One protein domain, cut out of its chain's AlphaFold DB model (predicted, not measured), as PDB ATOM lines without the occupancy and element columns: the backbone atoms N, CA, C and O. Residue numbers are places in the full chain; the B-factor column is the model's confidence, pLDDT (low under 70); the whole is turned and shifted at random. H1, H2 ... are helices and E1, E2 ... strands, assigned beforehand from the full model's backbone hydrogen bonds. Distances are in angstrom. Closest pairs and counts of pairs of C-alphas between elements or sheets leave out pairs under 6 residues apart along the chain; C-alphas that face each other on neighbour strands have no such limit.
ATOM      1  N   THR A  76     -73.935   8.958 -11.826       46.69
ATOM      2  CA  THR A  76     -72.829   9.451 -12.673       46.69
ATOM      3  C   THR A  76     -71.477   9.166 -12.048       46.69
ATOM      4  O   THR A  76     -70.522   8.938 -12.778       46.69
ATOM      5  N   ILE A  77     -71.400   9.126 -10.716       52.00
ATOM      6  CA  ILE A  77     -70.174   8.766  -9.996       52.00
ATOM      7  C   ILE A  77     -69.768   7.323 -10.336       52.00
ATOM      8  O   ILE A  77     -68.623   7.108 -10.721       52.00
ATOM      9  N   ASP A  78     -70.715   6.378 -10.339       48.38
ATOM     10  CA  ASP A  78     -70.455   4.971 -10.685       48.38
ATOM     11  C   ASP A  78     -69.952   4.785 -12.135       48.38
ATOM     12  O   ASP A  78     -69.109   3.929 -12.410       48.38
ATOM     13  N   LEU A  79     -70.445   5.601 -13.076       55.84
ATOM     14  CA  LEU A  79     -70.012   5.570 -14.480       55.84
ATOM     15  C   LEU A  79     -68.613   6.180 -14.663       55.84
ATOM     16  O   LEU A  79     -67.777   5.599 -15.350       55.84
ATOM     17  N   ILE A  80     -68.336   7.310 -14.002       58.41
ATOM     18  CA  ILE A  80     -67.026   7.984 -14.034       58.41
ATOM     19  C   ILE A  80     -65.948   7.112 -13.368       58.41
ATOM     20  O   ILE A  80     -64.816   7.023 -13.855       58.41
ATOM     21  N   GLU A  81     -66.294   6.429 -12.275       65.25
ATOM     22  CA  GLU A  81     -65.413   5.477 -11.595       65.25
ATOM     23  C   GLU A  81     -65.155   4.236 -12.471       65.25
ATOM     24  O   GLU A  81     -64.021   3.751 -12.547       65.25
ATOM     25  N   GLY A  82     -66.166   3.795 -13.232       70.88
ATOM     26  CA  GLY A  82     -66.051   2.741 -14.242       70.88
ATOM     27  C   GLY A  82     -65.082   3.079 -15.378       70.88
ATOM     28  O   GLY A  82     -64.177   2.287 -15.662       70.88
ATOM     29  N   ASP A  83     -65.215   4.255 -15.992       81.75
ATOM     30  CA  ASP A  83     -64.346   4.692 -17.095       81.75
ATOM     31  C   ASP A  83     -62.897   4.883 -16.626       81.75
ATOM     32  O   ASP A  83     -61.948   4.414 -17.264       81.75
ATOM     33  N   THR A  84     -62.718   5.475 -15.442       86.06
ATOM     34  CA  THR A  84     -61.394   5.660 -14.833       86.06
ATOM     35  C   THR A  84     -60.712   4.321 -14.549       86.06
ATOM     36  O   THR A  84     -59.514   4.161 -14.806       86.06
ATOM     37  N   TYR A  85     -61.463   3.323 -14.076       87.56
ATOM     38  CA  TYR A  85     -60.935   1.979 -13.858       87.56
ATOM     39  C   TYR A  85     -60.505   1.297 -15.164       87.56
ATOM     40  O   TYR A  85     -59.459   0.637 -15.196       87.56
ATOM     41  N   GLN A  86     -61.263   1.463 -16.254       90.94
ATOM     42  CA  GLN A  86     -60.859   0.915 -17.555       90.94
ATOM     43  C   GLN A  86     -59.567   1.559 -18.056       90.94
ATOM     44  O   GLN A  86     -58.663   0.839 -18.489       90.94
ATOM     45  N   LEU A  87     -59.428   2.881 -17.916       92.12
ATOM     46  CA  LEU A  87     -58.194   3.598 -18.247       92.12
ATOM     47  C   LEU A  87     -57.007   3.104 -17.410       92.12
ATOM     48  O   LEU A  87     -55.953   2.782 -17.966       92.12
ATOM     49  N   PHE A  88     -57.186   2.962 -16.092       93.38
ATOM     50  CA  PHE A  88     -56.173   2.394 -15.198       93.38
ATOM     51  C   PHE A  88     -55.746   0.992 -15.649       93.38
ATOM     52  O   PHE A  88     -54.551   0.703 -15.778       93.38
ATOM     53  N   ARG A  89     -56.714   0.115 -15.931       93.12
ATOM     54  CA  ARG A  89     -56.455  -1.262 -16.364       93.12
ATOM     55  C   ARG A  89     -55.732  -1.301 -17.708       93.12
ATOM     56  O   ARG A  89     -54.778  -2.068 -17.859       93.12
ATOM     57  N   ALA A  90     -56.164  -0.496 -18.673       94.56
ATOM     58  CA  ALA A  90     -55.571  -0.442 -20.003       94.56
ATOM     59  C   ALA A  90     -54.126   0.079 -19.954       94.56
ATOM     60  O   ALA A  90     -53.229  -0.573 -20.497       94.56
ATOM     61  N   LEU A  91     -53.877   1.168 -19.218       94.44
ATOM     62  CA  LEU A  91     -52.529   1.696 -19.002       94.44
ATOM     63  C   LEU A  91     -51.641   0.677 -18.278       94.44
ATOM     64  O   LEU A  91     -50.530   0.403 -18.724       94.44
ATOM     65  N   THR A  92     -52.140   0.042 -17.217       93.50
ATOM     66  CA  THR A  92     -51.400  -0.989 -16.470       93.50
ATOM     67  C   THR A  92     -51.034  -2.177 -17.360       93.50
ATOM     68  O   THR A  92     -49.915  -2.685 -17.300       93.50
ATOM     69  N   ASN A  93     -51.947  -2.617 -18.226       93.88
ATOM     70  CA  ASN A  93     -51.667  -3.680 -19.187       93.88
ATOM     71  C   ASN A  93     -50.605  -3.259 -20.208       93.88
ATOM     72  O   ASN A  93     -49.754  -4.077 -20.556       93.88
ATOM     73  N   GLN A  94     -50.620  -2.003 -20.661       94.69
ATOM     74  CA  GLN A  94     -49.573  -1.473 -21.534       94.69
ATOM     75  C   GLN A  94     -48.217  -1.461 -20.818       94.69
ATOM     76  O   GLN A  94     -47.245  -1.998 -21.341       94.69
ATOM     77  N   LEU A  95     -48.160  -0.958 -19.585       94.12
ATOM     78  CA  LEU A  95     -46.938  -0.942 -18.775       94.12
ATOM     79  C   LEU A  95     -46.382  -2.350 -18.529       94.12
ATOM     80  O   LEU A  95     -45.167  -2.544 -18.540       94.12
ATOM     81  N   LYS A  96     -47.252  -3.352 -18.351       93.44
ATOM     82  CA  LYS A  96     -46.844  -4.763 -18.252       93.44
ATOM     83  C   LYS A  96     -46.220  -5.279 -19.548       93.44
ATOM     84  O   LYS A  96     -45.205  -5.968 -19.482       93.44
ATOM     85  N   LYS A  97     -46.791  -4.942 -20.711       94.00
ATOM     86  CA  LYS A  97     -46.234  -5.325 -22.023       94.00
ATOM     87  C   LYS A  97     -44.841  -4.732 -22.240       94.00
ATOM     88  O   LYS A  97     -43.946  -5.455 -22.664       94.00
ATOM     89  N   GLU A  98     -44.654  -3.465 -21.872       92.56
ATOM     90  CA  GLU A  98     -43.372  -2.754 -22.004       92.56
ATOM     91  C   GLU A  98     -42.373  -3.062 -20.869       92.56
ATOM     92  O   GLU A  98     -41.244  -2.580 -20.893       92.56
ATOM     93  N   ARG A  99     -42.758  -3.865 -19.864       94.75
ATOM     94  CA  ARG A  99     -41.963  -4.146 -18.647       94.75
ATOM     95  C   ARG A  99     -41.584  -2.888 -17.852       94.75
ATOM     96  O   ARG A  99     -40.513  -2.817 -17.262       94.75
ATOM     97  N   GLN A 100     -42.476  -1.904 -17.828       95.12
ATOM     98  CA  GLN A 100     -42.281  -0.598 -17.185       95.12
ATOM     99  C   GLN A 100     -43.159  -0.405 -15.935       95.12
ATOM    100  O   GLN A 100     -43.168   0.671 -15.339       95.12
ATOM    101  N   LEU A 101     -43.926  -1.428 -15.535       92.75
ATOM    102  CA  LEU A 101     -44.844  -1.331 -14.396       92.75
ATOM    103  C   LEU A 101     -44.111  -1.036 -13.079       92.75
ATOM    104  O   LEU A 101     -44.542  -0.170 -12.329       92.75
ATOM    105  N   GLU A 102     -42.999  -1.723 -12.818       90.38
ATOM    106  CA  GLU A 102     -42.223  -1.537 -11.587       90.38
ATOM    107  C   GLU A 102     -41.592  -0.139 -11.522       90.38
ATOM    108  O   GLU A 102     -41.712   0.546 -10.509       90.38
ATOM    109  N   THR A 103     -41.023   0.331 -12.636       91.19
ATOM    110  CA  THR A 103     -40.507   1.700 -12.779       91.19
ATOM    111  C   THR A 103     -41.594   2.741 -12.506       91.19
ATOM    112  O   THR A 103     -41.334   3.744 -11.846       91.19
ATOM    113  N   MET A 104     -42.827   2.503 -12.971       92.25
ATOM    114  CA  MET A 104     -43.960   3.383 -12.680       92.25
ATOM    115  C   MET A 104     -44.310   3.394 -11.188       92.25
ATOM    116  O   MET A 104     -44.488   4.473 -10.628       92.25
ATOM    117  N   CYS A 105     -44.371   2.233 -10.528       89.31
ATOM    118  CA  CYS A 105     -44.628   2.163  -9.086       89.31
ATOM    119  C   CYS A 105     -43.573   2.946  -8.292       89.31
ATOM    120  O   CYS A 105     -43.928   3.804  -7.487       89.31
ATOM    121  N   GLN A 106     -42.289   2.740  -8.599       86.88
ATOM    122  CA  GLN A 106     -41.183   3.469  -7.968       86.88
ATOM    123  C   GLN A 106     -41.272   4.980  -8.215       86.88
ATOM    124  O   GLN A 106     -41.022   5.775  -7.311       86.88
ATOM    125  N   ALA A 107     -41.649   5.395  -9.427       87.25
ATOM    126  CA  ALA A 107     -41.799   6.806  -9.762       87.25
ATOM    127  C   ALA A 107     -42.935   7.483  -8.980       87.25
ATOM    128  O   ALA A 107     -42.794   8.628  -8.547       87.25
ATOM    129  N   ILE A 108     -44.051   6.776  -8.784       85.94
ATOM    130  CA  ILE A 108     -45.183   7.256  -7.987       85.94
ATOM    131  C   ILE A 108     -44.763   7.359  -6.517       85.94
ATOM    132  O   ILE A 108     -44.920   8.416  -5.913       85.94
ATOM    133  N   GLU A 109     -44.160   6.313  -5.957       81.81
ATOM    134  CA  GLU A 109     -43.725   6.285  -4.554       81.81
ATOM    135  C   GLU A 109     -42.655   7.349  -4.248       81.81
ATOM    136  O   GLU A 109     -42.770   8.072  -3.255       81.81
ATOM    137  N   GLY A 110     -41.661   7.502  -5.129       70.38
ATOM    138  CA  GLY A 110     -40.591   8.497  -5.001       70.38
ATOM    139  C   GLY A 110     -41.041   9.940  -5.255       70.38
ATOM    140  O   GLY A 110     -40.437  10.882  -4.743       70.38
ATOM    141  N   GLY A 111     -42.115  10.134  -6.028       62.06
ATOM    142  CA  GLY A 111     -42.736  11.441  -6.259       62.06
ATOM    143  C   GLY A 111     -43.706  11.871  -5.152       62.06
ATOM    144  O   GLY A 111     -43.935  13.069  -4.981       62.06
ATOM    145  N   LEU A 112     -44.259  10.912  -4.399       55.50
ATOM    146  CA  LEU A 112     -45.192  11.128  -3.285       55.50
ATOM    147  C   LEU A 112     -44.517  11.152  -1.904       55.50
ATOM    148  O   LEU A 112     -45.225  11.276  -0.905       55.50
ATOM    149  N   SER A 113     -43.185  11.048  -1.810       47.06
ATOM    150  CA  SER A 113     -42.458  11.030  -0.530       47.06
ATOM    151  C   SER A 113     -42.493  12.402   0.171       47.06
ATOM    152  O   SER A 113     -41.504  13.127   0.243       47.06
ATOM    153  N   THR A 114     -43.651  12.774   0.712       42.53
ATOM    154  CA  THR A 114     -43.828  13.799   1.745       42.53
ATOM    155  C   THR A 114     -43.513  13.190   3.111       42.53
ATOM    156  O   THR A 114     -44.369  13.102   3.992       42.53
ATOM    157  N   GLN A 126     -36.076  13.271  -5.670       58.19
ATOM    158  CA  GLN A 126     -35.290  12.160  -6.176       58.19
ATOM    159  C   GLN A 126     -35.596  12.032  -7.672       58.19
ATOM    160  O   GLN A 126     -36.769  11.966  -8.050       58.19
ATOM    161  N   PRO A 127     -34.582  12.062  -8.551       70.75
ATOM    162  CA  PRO A 127     -34.814  11.895  -9.974       70.75
ATOM    163  C   PRO A 127     -35.332  10.476 -10.231       70.75
ATOM    164  O   PRO A 127     -34.615   9.502 -10.034       70.75
ATOM    165  N   THR A 128     -36.591  10.365 -10.648       83.88
ATOM    166  CA  THR A 128     -37.208   9.099 -11.064       83.88
ATOM    167  C   THR A 128     -36.968   8.857 -12.550       83.88
ATOM    168  O   THR A 128     -37.001   9.808 -13.334       83.88
ATOM    169  N   ASP A 129     -36.824   7.602 -12.965       89.56
ATOM    170  CA  ASP A 129     -36.623   7.259 -14.373       89.56
ATOM    171  C   ASP A 129     -37.847   7.559 -15.258       89.56
ATOM    172  O   ASP A 129     -38.989   7.716 -14.811       89.56
ATOM    173  N   CYS A 130     -37.611   7.673 -16.566       93.06
ATOM    174  CA  CYS A 130     -38.691   7.772 -17.542       93.06
ATOM    175  C   CYS A 130     -39.465   6.458 -17.631       93.06
ATOM    176  O   CYS A 130     -38.872   5.400 -17.788       93.06
ATOM    177  N   VAL A 131     -40.793   6.561 -17.660       95.31
ATOM    178  CA  VAL A 131     -41.683   5.439 -17.961       95.31
ATOM    179  C   VAL A 131     -42.127   5.576 -19.407       95.31
ATOM    180  O   VAL A 131     -42.936   6.455 -19.717       95.31
ATOM    181  N   LEU A 132     -41.541   4.778 -20.299       95.62
ATOM    182  CA  LEU A 132     -41.718   4.918 -21.745       95.62
ATOM    183  C   LEU A 132     -42.775   3.954 -22.276       95.62
ATOM    184  O   LEU A 132     -42.675   2.745 -22.094       95.62
ATOM    185  N   VAL A 133     -43.768   4.500 -22.972       95.00
ATOM    186  CA  VAL A 133     -44.805   3.728 -23.666       95.00
ATOM    187  C   VAL A 133     -44.955   4.223 -25.103       95.00
ATOM    188  O   VAL A 133     -44.637   5.385 -25.375       95.00
ATOM    189  N   PRO A 134     -45.415   3.382 -26.045       94.62
ATOM    190  CA  PRO A 134     -45.700   3.821 -27.404       94.62
ATOM    191  C   PRO A 134     -46.663   5.013 -27.425       94.62
ATOM    192  O   PRO A 134     -47.601   5.080 -26.628       94.62
ATOM    193  N   ARG A 135     -46.461   5.939 -28.367       91.94
ATOM    194  CA  ARG A 135     -47.384   7.050 -28.652       91.94
ATOM    195  C   ARG A 135     -48.655   6.537 -29.328       91.94
ATOM    196  O   ARG A 135     -48.860   6.714 -30.525       91.94
ATOM    197  N   GLN A 136     -49.486   5.854 -28.556       92.50
ATOM    198  CA  GLN A 136     -50.772   5.318 -28.977       92.50
ATOM    199  C   GLN A 136     -51.831   5.774 -27.983       92.50
ATOM    200  O   GLN A 136     -51.588   5.777 -26.776       92.50
ATOM    201  N   LEU A 137     -52.990   6.175 -28.502       93.19
ATOM    202  CA  LEU A 137     -54.120   6.538 -27.660       93.19
ATOM    203  C   LEU A 137     -54.666   5.287 -26.971       93.19
ATOM    204  O   LEU A 137     -54.802   4.227 -27.587       93.19
ATOM    205  N   ILE A 138     -54.990   5.426 -25.693       91.38
ATOM    206  CA  ILE A 138     -55.661   4.413 -24.888       91.38
ATOM    207  C   ILE A 138     -57.058   4.963 -24.622       91.38
ATOM    208  O   ILE A 138     -57.185   5.960 -23.921       91.38
ATOM    209  N   HIS A 139     -58.089   4.343 -25.204       89.44
ATOM    210  CA  HIS A 139     -59.465   4.862 -25.151       89.44
ATOM    211  C   HIS A 139     -59.552   6.346 -25.563       89.44
ATOM    212  O   HIS A 139     -60.105   7.163 -24.841       89.44
ATOM    213  N   ASP A 140     -58.952   6.685 -26.710       90.12
ATOM    214  CA  ASP A 140     -58.903   8.044 -27.276       90.12
ATOM    215  C   ASP A 140     -58.122   9.091 -26.453       90.12
ATOM    216  O   ASP A 140     -58.095  10.267 -26.812       90.12
ATOM    217  N   GLU A 141     -57.396   8.666 -25.415       92.06
ATOM    218  CA  GLU A 141     -56.607   9.547 -24.554       92.06
ATOM    219  C   GLU A 141     -55.103   9.249 -24.577       92.06
ATOM    220  O   GLU A 141     -54.656   8.117 -24.779       92.06
ATOM    221  N   GLU A 142     -54.288  10.283 -24.357       93.88
ATOM    222  CA  GLU A 142     -52.833  10.141 -24.333       93.88
ATOM    223  C   GLU A 142     -52.343   9.481 -23.026       93.88
ATOM    224  O   GLU A 142     -52.777   9.874 -21.937       93.88
ATOM    225  N   PRO A 143     -51.366   8.552 -23.071       95.19
ATOM    226  CA  PRO A 143     -50.919   7.814 -21.884       95.19
ATOM    227  C   PRO A 143     -50.422   8.692 -20.729       95.19
ATOM    228  O   PRO A 143     -50.645   8.370 -19.563       95.19
ATOM    229  N   GLN A 144     -49.755   9.809 -21.032       95.06
ATOM    230  CA  GLN A 144     -49.304  10.779 -20.032       95.06
ATOM    231  C   GLN A 144     -50.458  11.497 -19.332       95.06
ATOM    232  O   GLN A 144     -50.333  11.801 -18.148       95.06
ATOM    233  N   VAL A 145     -51.560  11.761 -20.037       94.69
ATOM    234  CA  VAL A 145     -52.733  12.430 -19.469       94.69
ATOM    235  C   VAL A 145     -53.421  11.469 -18.521       94.69
ATOM    236  O   VAL A 145     -53.649  11.826 -17.370       94.69
ATOM    237  N   ILE A 146     -53.628  10.224 -18.961       95.06
ATOM    238  CA  ILE A 146     -54.186   9.155 -18.129       95.06
ATOM    239  C   ILE A 146     -53.346   8.990 -16.860       95.06
ATOM    240  O   ILE A 146     -53.878   9.036 -15.756       95.06
ATOM    241  N   ALA A 147     -52.024   8.862 -16.995       95.00
ATOM    242  CA  ALA A 147     -51.140   8.703 -15.847       95.00
ATOM    243  C   ALA A 147     -51.194   9.909 -14.890       95.00
ATOM    244  O   ALA A 147     -51.345   9.749 -13.678       95.00
ATOM    245  N   CYS A 148     -51.111  11.132 -15.416       94.25
ATOM    246  CA  CYS A 148     -51.205  12.339 -14.596       94.25
ATOM    247  C   CYS A 148     -52.568  12.460 -13.903       94.25
ATOM    248  O   CYS A 148     -52.613  12.876 -12.744       94.25
ATOM    249  N   ARG A 149     -53.655  12.057 -14.569       93.38
ATOM    250  CA  ARG A 149     -55.005  12.062 -14.002       93.38
ATOM    251  C   ARG A 149     -55.159  11.051 -12.873       93.38
ATOM    252  O   ARG A 149     -55.698  11.388 -11.825       93.38
ATOM    253  N   LEU A 150     -54.644   9.838 -13.064       91.62
ATOM    254  CA  LEU A 150     -54.741   8.760 -12.078       91.62
ATOM    255  C   LEU A 150     -53.946   9.065 -10.798       91.62
ATOM    256  O   LEU A 150     -54.436   8.798  -9.706       91.62
ATOM    257  N   TRP A 151     -52.734   9.617 -10.913       89.81
ATOM    258  CA  TRP A 151     -51.814   9.711  -9.767       89.81
ATOM    259  C   TRP A 151     -51.535  11.125  -9.250       89.81
ATOM    260  O   TRP A 151     -50.877  11.254  -8.218       89.81
ATOM    261  N   ARG A 152     -51.982  12.192  -9.930       89.81
ATOM    262  CA  ARG A 152     -51.698  13.578  -9.501       89.81
ATOM    263  C   ARG A 152     -52.900  14.514  -9.526       89.81
ATOM    264  O   ARG A 152     -53.170  15.155  -8.516       89.81
ATOM    265  N   TRP A 153     -53.573  14.639 -10.668       89.88
ATOM    266  CA  TRP A 153     -54.611  15.650 -10.905       89.88
ATOM    267  C   TRP A 153     -55.862  15.000 -11.486       89.88
ATOM    268  O   TRP A 153     -56.028  14.936 -12.702       89.88
ATOM    269  N   SER A 154     -56.744  14.507 -10.624       88.50
ATOM    270  CA  SER A 154     -57.978  13.818 -11.021       88.50
ATOM    271  C   SER A 154     -58.908  14.657 -11.904       88.50
ATOM    272  O   SER A 154     -59.667  14.104 -12.694       88.50
ATOM    273  N   ASP A 155     -58.821  15.981 -11.801       86.19
ATOM    274  CA  ASP A 155     -59.585  16.964 -12.570       86.19
ATOM    275  C   ASP A 155     -58.932  17.354 -13.911       86.19
ATOM    276  O   ASP A 155     -59.413  18.261 -14.588       86.19
ATOM    277  N   LEU A 156     -57.823  16.713 -14.296       88.56
ATOM    278  CA  LEU A 156     -57.124  16.980 -15.552       88.56
ATOM    279  C   LEU A 156     -57.955  16.510 -16.752       88.56
ATOM    280  O   LEU A 156     -58.101  15.308 -16.965       88.56
ATOM    281  N   CYS A 157     -58.427  17.428 -17.591       84.06
ATOM    282  CA  CYS A 157     -59.295  17.083 -18.719       84.06
ATOM    283  C   CYS A 157     -58.541  17.035 -20.050       84.06
ATOM    284  O   CYS A 157     -58.822  16.172 -20.878       84.06
ATOM    285  N   ASP A 158     -57.594  17.948 -20.264       83.75
ATOM    286  CA  ASP A 158     -57.000  18.186 -21.580       83.75
ATOM    287  C   ASP A 158     -55.466  18.007 -21.563       83.75
ATOM    288  O   ASP A 158     -54.801  18.472 -20.630       83.75
ATOM    289  N   PRO A 159     -54.854  17.383 -22.592       87.56
ATOM    290  CA  PRO A 159     -53.394  17.295 -22.714       87.56
ATOM    291  C   PRO A 159     -52.694  18.659 -22.697       87.56
ATOM    292  O   PRO A 159     -51.565  18.766 -22.225       87.56
ATOM    293  N   ASN A 160     -53.362  19.717 -23.158       88.38
ATOM    294  CA  ASN A 160     -52.824  21.075 -23.170       88.38
ATOM    295  C   ASN A 160     -52.773  21.716 -21.777       88.38
ATOM    296  O   ASN A 160     -52.246  22.815 -21.648       88.38
ATOM    297  N   GLU A 161     -53.328  21.087 -20.739       89.38
ATOM    298  CA  GLU A 161     -53.188  21.552 -19.356       89.38
ATOM    299  C   GLU A 161     -51.868  21.113 -18.719       89.38
ATOM    300  O   GLU A 161     -51.555  21.560 -17.618       89.38
ATOM    301  N   ILE A 162     -51.083  20.253 -19.372       92.31
ATOM    302  CA  ILE A 162     -49.797  19.783 -18.857       92.31
ATOM    303  C   ILE A 162     -48.662  20.087 -19.836       92.31
ATOM    304  O   ILE A 162     -48.795  19.976 -21.051       92.31
ATOM    305  N   LYS A 163     -47.496  20.438 -19.293       91.69
ATOM    306  CA  LYS A 163     -46.228  20.522 -20.027       91.69
ATOM    307  C   LYS A 163     -45.218  19.550 -19.456       91.69
ATOM    308  O   LYS A 163     -45.149  19.336 -18.245       91.69
ATOM    309  N   ARG A 164     -44.396  18.985 -20.331       90.31
ATOM    310  CA  ARG A 164     -43.235  18.198 -19.918       90.31
ATOM    311  C   ARG A 164     -42.223  19.120 -19.235       90.31
ATOM    312  O   ARG A 164     -41.971  20.222 -19.721       90.31
ATOM    313  N   ILE A 165     -41.638  18.680 -18.123       88.50
ATOM    314  CA  ILE A 165     -40.567  19.443 -17.466       88.50
ATOM    315  C   ILE A 165     -39.216  19.198 -18.170       88.50
ATOM    316  O   ILE A 165     -38.958  18.061 -18.578       88.50
ATOM    317  N   PRO A 166     -38.309  20.195 -18.250       83.69
ATOM    318  CA  PRO A 166     -37.016  20.058 -18.945       83.69
ATOM    319  C   PRO A 166     -36.094  18.957 -18.403       83.69
ATOM    320  O   PRO A 166     -35.167  18.529 -19.079       83.69
ATOM    321  N   LYS A 167     -36.340  18.480 -17.176       81.12
ATOM    322  CA  LYS A 167     -35.575  17.390 -16.554       81.12
ATOM    323  C   LYS A 167     -35.871  16.015 -17.159       81.12
ATOM    324  O   LYS A 167     -35.137  15.075 -16.879       81.12
ATOM    325  N   CYS A 168     -36.935  15.875 -17.949       88.12
ATOM    326  CA  CYS A 168     -37.270  14.614 -18.593       88.12
ATOM    327  C   CYS A 168     -36.319  14.358 -19.779       88.12
ATOM    328  O   CYS A 168     -36.403  15.081 -20.774       88.12
ATOM    329  N   PRO A 169     -35.462  13.321 -19.742       83.19
ATOM    330  CA  PRO A 169     -34.486  13.072 -20.807       83.19
ATOM    331  C   PRO A 169     -35.123  12.657 -22.143       83.19
ATOM    332  O   PRO A 169     -34.481  12.753 -23.185       83.19
ATOM    333  N   ASN A 170     -36.388  12.217 -22.139       82.31
ATOM    334  CA  ASN A 170     -37.068  11.682 -23.321       82.31
ATOM    335  C   ASN A 170     -37.998  12.695 -24.015       82.31
ATOM    336  O   ASN A 170     -39.136  12.380 -24.366       82.31
ATOM    337  N   GLU A 171     -37.545  13.939 -24.176       72.38
ATOM    338  CA  GLU A 171     -38.357  15.020 -24.751       72.38
ATOM    339  C   GLU A 171     -38.681  14.801 -26.241       72.38
ATOM    340  O   GLU A 171     -39.794  15.090 -26.683       72.38
ATOM    341  N   LYS A 172     -37.727  14.267 -27.013       74.12
ATOM    342  CA  LYS A 172     -37.753  14.291 -28.487       74.12
ATOM    343  C   LYS A 172     -37.978  12.931 -29.148       74.12
ATOM    344  O   LYS A 172     -37.739  12.802 -30.344       74.12
ATOM    345  N   ASP A 173     -38.425  11.925 -28.400       86.00
ATOM    346  CA  ASP A 173     -38.668  10.599 -28.969       86.00
ATOM    347  C   ASP A 173     -39.965  10.592 -29.808       86.00
ATOM    348  O   ASP A 173     -41.040  10.895 -29.270       86.00
ATOM    349  N   PRO A 174     -39.897  10.289 -31.118       87.12
ATOM    350  CA  PRO A 174     -41.062  10.282 -31.998       87.12
ATOM    351  C   PRO A 174     -41.936   9.025 -31.862       87.12
ATOM    352  O   PRO A 174     -43.067   9.031 -32.341       87.12
ATOM    353  N   ILE A 175     -41.437   7.957 -31.238       92.56
ATOM    354  CA  ILE A 175     -42.112   6.656 -31.119       92.56
ATOM    355  C   ILE A 175     -42.683   6.486 -29.712       92.56
ATOM    356  O   ILE A 175     -43.833   6.070 -29.553       92.56
ATOM    357  N   TYR A 176     -41.902   6.846 -28.696       94.06
ATOM    358  CA  TYR A 176     -42.261   6.684 -27.294       94.06
ATOM    359  C   TYR A 176     -42.604   8.016 -26.639       94.06
ATOM    360  O   TYR A 176     -42.080   9.080 -26.974       94.06
ATOM    361  N   VAL A 177     -43.490   7.951 -25.654       94.44
ATOM    362  CA  VAL A 177     -43.812   9.063 -24.771       94.44
ATOM    363  C   VAL A 177     -43.545   8.654 -23.336       94.44
ATOM    364  O   VAL A 177     -43.894   7.557 -22.905       94.44
ATOM    365  N   CYS A 178     -42.900   9.546 -22.586       95.50
ATOM    366  CA  CYS A 178     -42.756   9.354 -21.154       95.50
ATOM    367  C   CYS A 178     -44.065   9.742 -20.457       95.50
ATOM    368  O   CYS A 178     -44.453  10.916 -20.512       95.50
ATOM    369  N   CYS A 179     -44.716   8.765 -19.820       95.38
ATOM    370  CA  CYS A 179     -45.965   8.924 -19.074       95.38
ATOM    371  C   CYS A 179     -45.767   8.995 -17.551       95.38
ATOM    372  O   CYS A 179     -46.750   9.066 -16.825       95.38
ATOM    373  N   ASN A 180     -44.522   9.025 -17.057       94.25
ATOM    374  CA  ASN A 180     -44.232   9.238 -15.634       94.25
ATOM    375  C   ASN A 180     -44.832  10.585 -15.164       94.25
ATOM    376  O   ASN A 180     -44.354  11.626 -15.630       94.25
ATOM    377  N   PRO A 181     -45.804  10.606 -14.228       93.12
ATOM    378  CA  PRO A 181     -46.466  11.833 -13.778       93.12
ATOM    379  C   PRO A 181     -45.523  12.889 -13.194       93.12
ATOM    380  O   PRO A 181     -45.823  14.081 -13.264       93.12
ATOM    381  N   ALA A 182     -44.382  12.483 -12.634       90.06
ATOM    382  CA  ALA A 182     -43.395  13.382 -12.042       90.06
ATOM    383  C   ALA A 182     -42.612  14.187 -13.105       90.06
ATOM    384  O   ALA A 182     -42.057  15.245 -12.818       90.06
ATOM    385  N   HIS A 183     -42.637  13.744 -14.368       91.88
ATOM    386  CA  HIS A 183     -42.029  14.435 -15.510       91.88
ATOM    387  C   HIS A 183     -42.955  15.427 -16.225       91.88
ATOM    388  O   HIS A 183     -42.599  15.965 -17.281       91.88
ATOM    389  N   TRP A 184     -44.117  15.706 -15.642       92.19
ATOM    390  CA  TRP A 184     -45.083  16.666 -16.156       92.19
ATOM    391  C   TRP A 184     -45.404  17.721 -15.100       92.19
ATOM    392  O   TRP A 184     -45.347  17.475 -13.897       92.19
ATOM    393  N   SER A 185     -45.739  18.922 -15.545       90.62
ATOM    394  CA  SER A 185     -46.246  20.003 -14.710       90.62
ATOM    395  C   SER A 185     -47.563  20.474 -15.285       90.62
ATOM    396  O   SER A 185     -47.667  20.644 -16.498       90.62
ATOM    397  N   ARG A 186     -48.540  20.750 -14.423       91.12
ATOM    398  CA  ARG A 186     -49.751  21.448 -14.841       91.12
ATOM    399  C   ARG A 186     -49.402  22.892 -15.206       91.12
ATOM    400  O   ARG A 186     -48.552  23.505 -14.555       91.12
ATOM    401  N   LEU A 187     -50.007  23.395 -16.271       87.38
ATOM    402  CA  LEU A 187     -49.954  24.790 -16.680       87.38
ATOM    403  C   LEU A 187     -50.902  25.606 -15.804       87.38
ATOM    404  O   LEU A 187     -52.017  25.178 -15.502       87.38
ATOM    405  N   CYS A 188     -50.483  26.808 -15.425       74.44
ATOM    406  CA  CYS A 188     -51.373  27.741 -14.745       74.44
ATOM    407  C   CYS A 188     -52.440  28.259 -15.725       74.44
ATOM    408  O   CYS A 188     -52.184  28.399 -16.921       74.44
ATOM    409  N   VAL A 189     -53.625  28.618 -15.222       69.38
ATOM    410  CA  VAL A 189     -54.752  29.137 -16.028       69.38
ATOM    411  C   VAL A 189     -54.351  30.230 -17.042       69.38
ATOM    412  O   VAL A 189     -54.802  30.148 -18.186       69.38
ATOM    413  N   PRO A 190     -53.474  31.207 -16.719       61.03
ATOM    414  CA  PRO A 190     -52.999  32.173 -17.710       61.03
ATOM    415  C   PRO A 190     -52.267  31.507 -18.881       61.03
ATOM    416  O   PRO A 190     -52.569  31.805 -20.033       61.03
ATOM    417  N   GLU A 191     -51.357  30.566 -18.606       64.31
ATOM    418  CA  GLU A 191     -50.609  29.824 -19.631       64.31
ATOM    419  C   GLU A 191     -51.557  29.033 -20.548       64.31
ATOM    420  O   GLU A 191     -51.371  29.031 -21.764       64.31
ATOM    421  N   ILE A 192     -52.628  28.451 -19.994       66.69
ATOM    422  CA  ILE A 192     -53.657  27.727 -20.760       66.69
ATOM    423  C   ILE A 192     -54.415  28.674 -21.705       66.69
ATOM    424  O   ILE A 192     -54.639  28.340 -22.871       66.69
ATOM    425  N   ILE A 193     -54.802  29.868 -21.239       69.69
ATOM    426  CA  ILE A 193     -55.520  30.861 -22.059       69.69
ATOM    427  C   ILE A 193     -54.615  31.396 -23.178       69.69
ATOM    428  O   ILE A 193     -55.058  31.510 -24.327       69.69
ATOM    429  N   TYR A 194     -53.342  31.677 -22.885       68.69
ATOM    430  CA  TYR A 194     -52.367  32.063 -23.910       68.69
ATOM    431  C   TYR A 194     -52.171  30.949 -24.941       68.69
ATOM    432  O   TYR A 194     -52.200  31.215 -26.139       68.69
ATOM    433  N   PHE A 195     -52.055  29.691 -24.513       68.00
ATOM    434  CA  PHE A 195     -51.875  28.574 -25.437       68.00
ATOM    435  C   PHE A 195     -53.100  28.361 -26.338       68.00
ATOM    436  O   PHE A 195     -52.963  28.249 -27.557       68.00
ATOM    437  N   LYS A 196     -54.312  28.400 -25.765       70.69
ATOM    438  CA  LYS A 196     -55.569  28.285 -26.523       70.69
ATOM    439  C   LYS A 196     -55.764  29.447 -27.494       70.69
ATOM    440  O   LYS A 196     -56.159  29.220 -28.637       70.69
ATOM    441  N   SER A 197     -55.465  30.678 -27.079       66.25
ATOM    442  CA  SER A 197     -55.560  31.847 -27.963       66.25
ATOM    443  C   SER A 197     -54.530  31.795 -29.094       66.25
ATOM    444  O   SER A 197     -54.905  32.002 -30.246       66.25
ATOM    445  N   ILE A 198     -53.275  31.423 -28.815       68.38
ATOM    446  CA  ILE A 198     -52.242  31.225 -29.842       68.38
ATOM    447  C   ILE A 198     -52.672  30.133 -30.825       68.38
ATOM    448  O   ILE A 198     -52.717  30.393 -32.023       68.38
ATOM    449  N   LEU A 199     -53.054  28.942 -30.355       66.88
ATOM    450  CA  LEU A 199     -53.515  27.862 -31.233       66.88
ATOM    451  C   LEU A 199     -54.705  28.289 -32.091       66.88
ATOM    452  O   LEU A 199     -54.713  28.025 -33.288       66.88
ATOM    453  N   THR A 200     -55.677  28.995 -31.514       67.50
ATOM    454  CA  THR A 200     -56.831  29.502 -32.264       67.50
ATOM    455  C   THR A 200     -56.381  30.459 -33.365       67.50
ATOM    456  O   THR A 200     -56.788  30.298 -34.509       67.50
ATOM    457  N   VAL A 201     -55.474  31.394 -33.072       67.56
ATOM    458  CA  VAL A 201     -54.909  32.308 -34.079       67.56
ATOM    459  C   VAL A 201     -54.139  31.547 -35.166       67.56
ATOM    460  O   VAL A 201     -54.299  31.852 -36.345       67.56
ATOM    461  N   TYR A 202     -53.349  30.535 -34.806       66.50
ATOM    462  CA  TYR A 202     -52.583  29.726 -35.762       66.50
ATOM    463  C   TYR A 202     -53.469  28.827 -36.637       66.50
ATOM    464  O   TYR A 202     -53.200  28.686 -37.829       66.50
ATOM    465  N   MET A 203     -54.532  28.245 -36.079       65.00
ATOM    466  CA  MET A 203     -55.473  27.389 -36.811       65.00
ATOM    467  C   MET A 203     -56.457  28.206 -37.656       65.00
ATOM    468  O   MET A 203     -56.903  27.744 -38.705       65.00
ATOM    469  N   MET A 204     -56.768  29.434 -37.231       62.53
ATOM    470  CA  MET A 204     -57.587  30.380 -37.990       62.53
ATOM    471  C   MET A 204     -56.784  31.198 -39.001       62.53
ATOM    472  O   MET A 204     -57.397  31.839 -39.854       62.53
ATOM    473  N   ALA A 205     -55.448  31.181 -38.952       48.78
ATOM    474  CA  ALA A 205     -54.617  31.810 -39.967       48.78
ATOM    475  C   ALA A 205     -54.813  31.065 -41.302       48.78
ATOM    476  O   ALA A 205     -54.338  29.935 -41.464       48.78
ATOM    477  N   PRO A 206     -55.481  31.670 -42.305       49.00
ATOM    478  CA  PRO A 206     -55.534  31.085 -43.634       49.00
ATOM    479  C   PRO A 206     -54.094  31.018 -44.121       49.00
ATOM    480  O   PRO A 206     -53.398  32.029 -44.036       49.00
TER     481      PRO A 206
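AT A GLANCE: This is residues 76 to 114 and 126 to 206 of the 251 residues of the protein "CLUMA_CG018280, isoform A" of Clunio marinus (UniProt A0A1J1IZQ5). The short helix H3 forms the core of a small body, with H1 crossing one side of it and two tiny two-stranded sheets, E1 with E3 and E2 with E4, on other sides. Two helical ends stick out, residues 76 to 82 of H1 and residues 197 to 206, of which 197 to 204 belong to H4. The printed part has 120 residues, in the order H1 H2 E1 H3 E2 E3 E4 H4; both sheets are antiparallel and the class is mostly helix. The whole is compact, with a radius of gyration of the C-alphas of 15.3 A and spans of 46 by 39 by 32 A.

IN THESE COORDINATES: Find C-alpha 76 at (-72.829, 9.451, -12.673); from there H1, residues 76 to 97, runs 31.8 A. Next come H2, residues 101 to 111, 15.3 A long, and E1, residues 132 to 134. H3, residues 143 to 151, begins at (-50.919, 7.814, -21.884). Then read E2, residues 162 to 164, E3, residues 176 to 178, and E4, residues 184 to 186. H4, residues 189 to 204, runs 22.2 A to (-57.587, 30.380, -37.990).

HOW THE PARTS SIT: H1 touches H3 with residues 84 to 91 alone, the closest C-alphas being those of Leu 87 and Ile 146, 6.9 A apart, at a steep tilt of 59 degrees, opposite ways. H2 is close to H3 but not clearly touching, with C-alphas 108 and 151 at 7.3 A. Between E1 and E3, N 177 and O 133 are within hydrogen-bond range at 2.8 A; between E2 and E4, N 163 and O 185 are at 2.8 A. The closest C-alphas of H3 and E3 are those of Gln 144 and Cys 178, 6.8 A apart. H4 touches no helix. In H1, H2, H3 and H4 every O i to N i+4 pair is within hydrogen-bond range.

THE WHOLE: The farthest C-alphas, those of Thr 114 and Pro 206, are 50.0 A apart. Residues 115 to 125 are cut out, with 11.8 A between C-alphas 114 and 126. The link from E2 to E3 is long. Confidence is under 70 in 28 residues, among them 76 to 81 and 197 to 206.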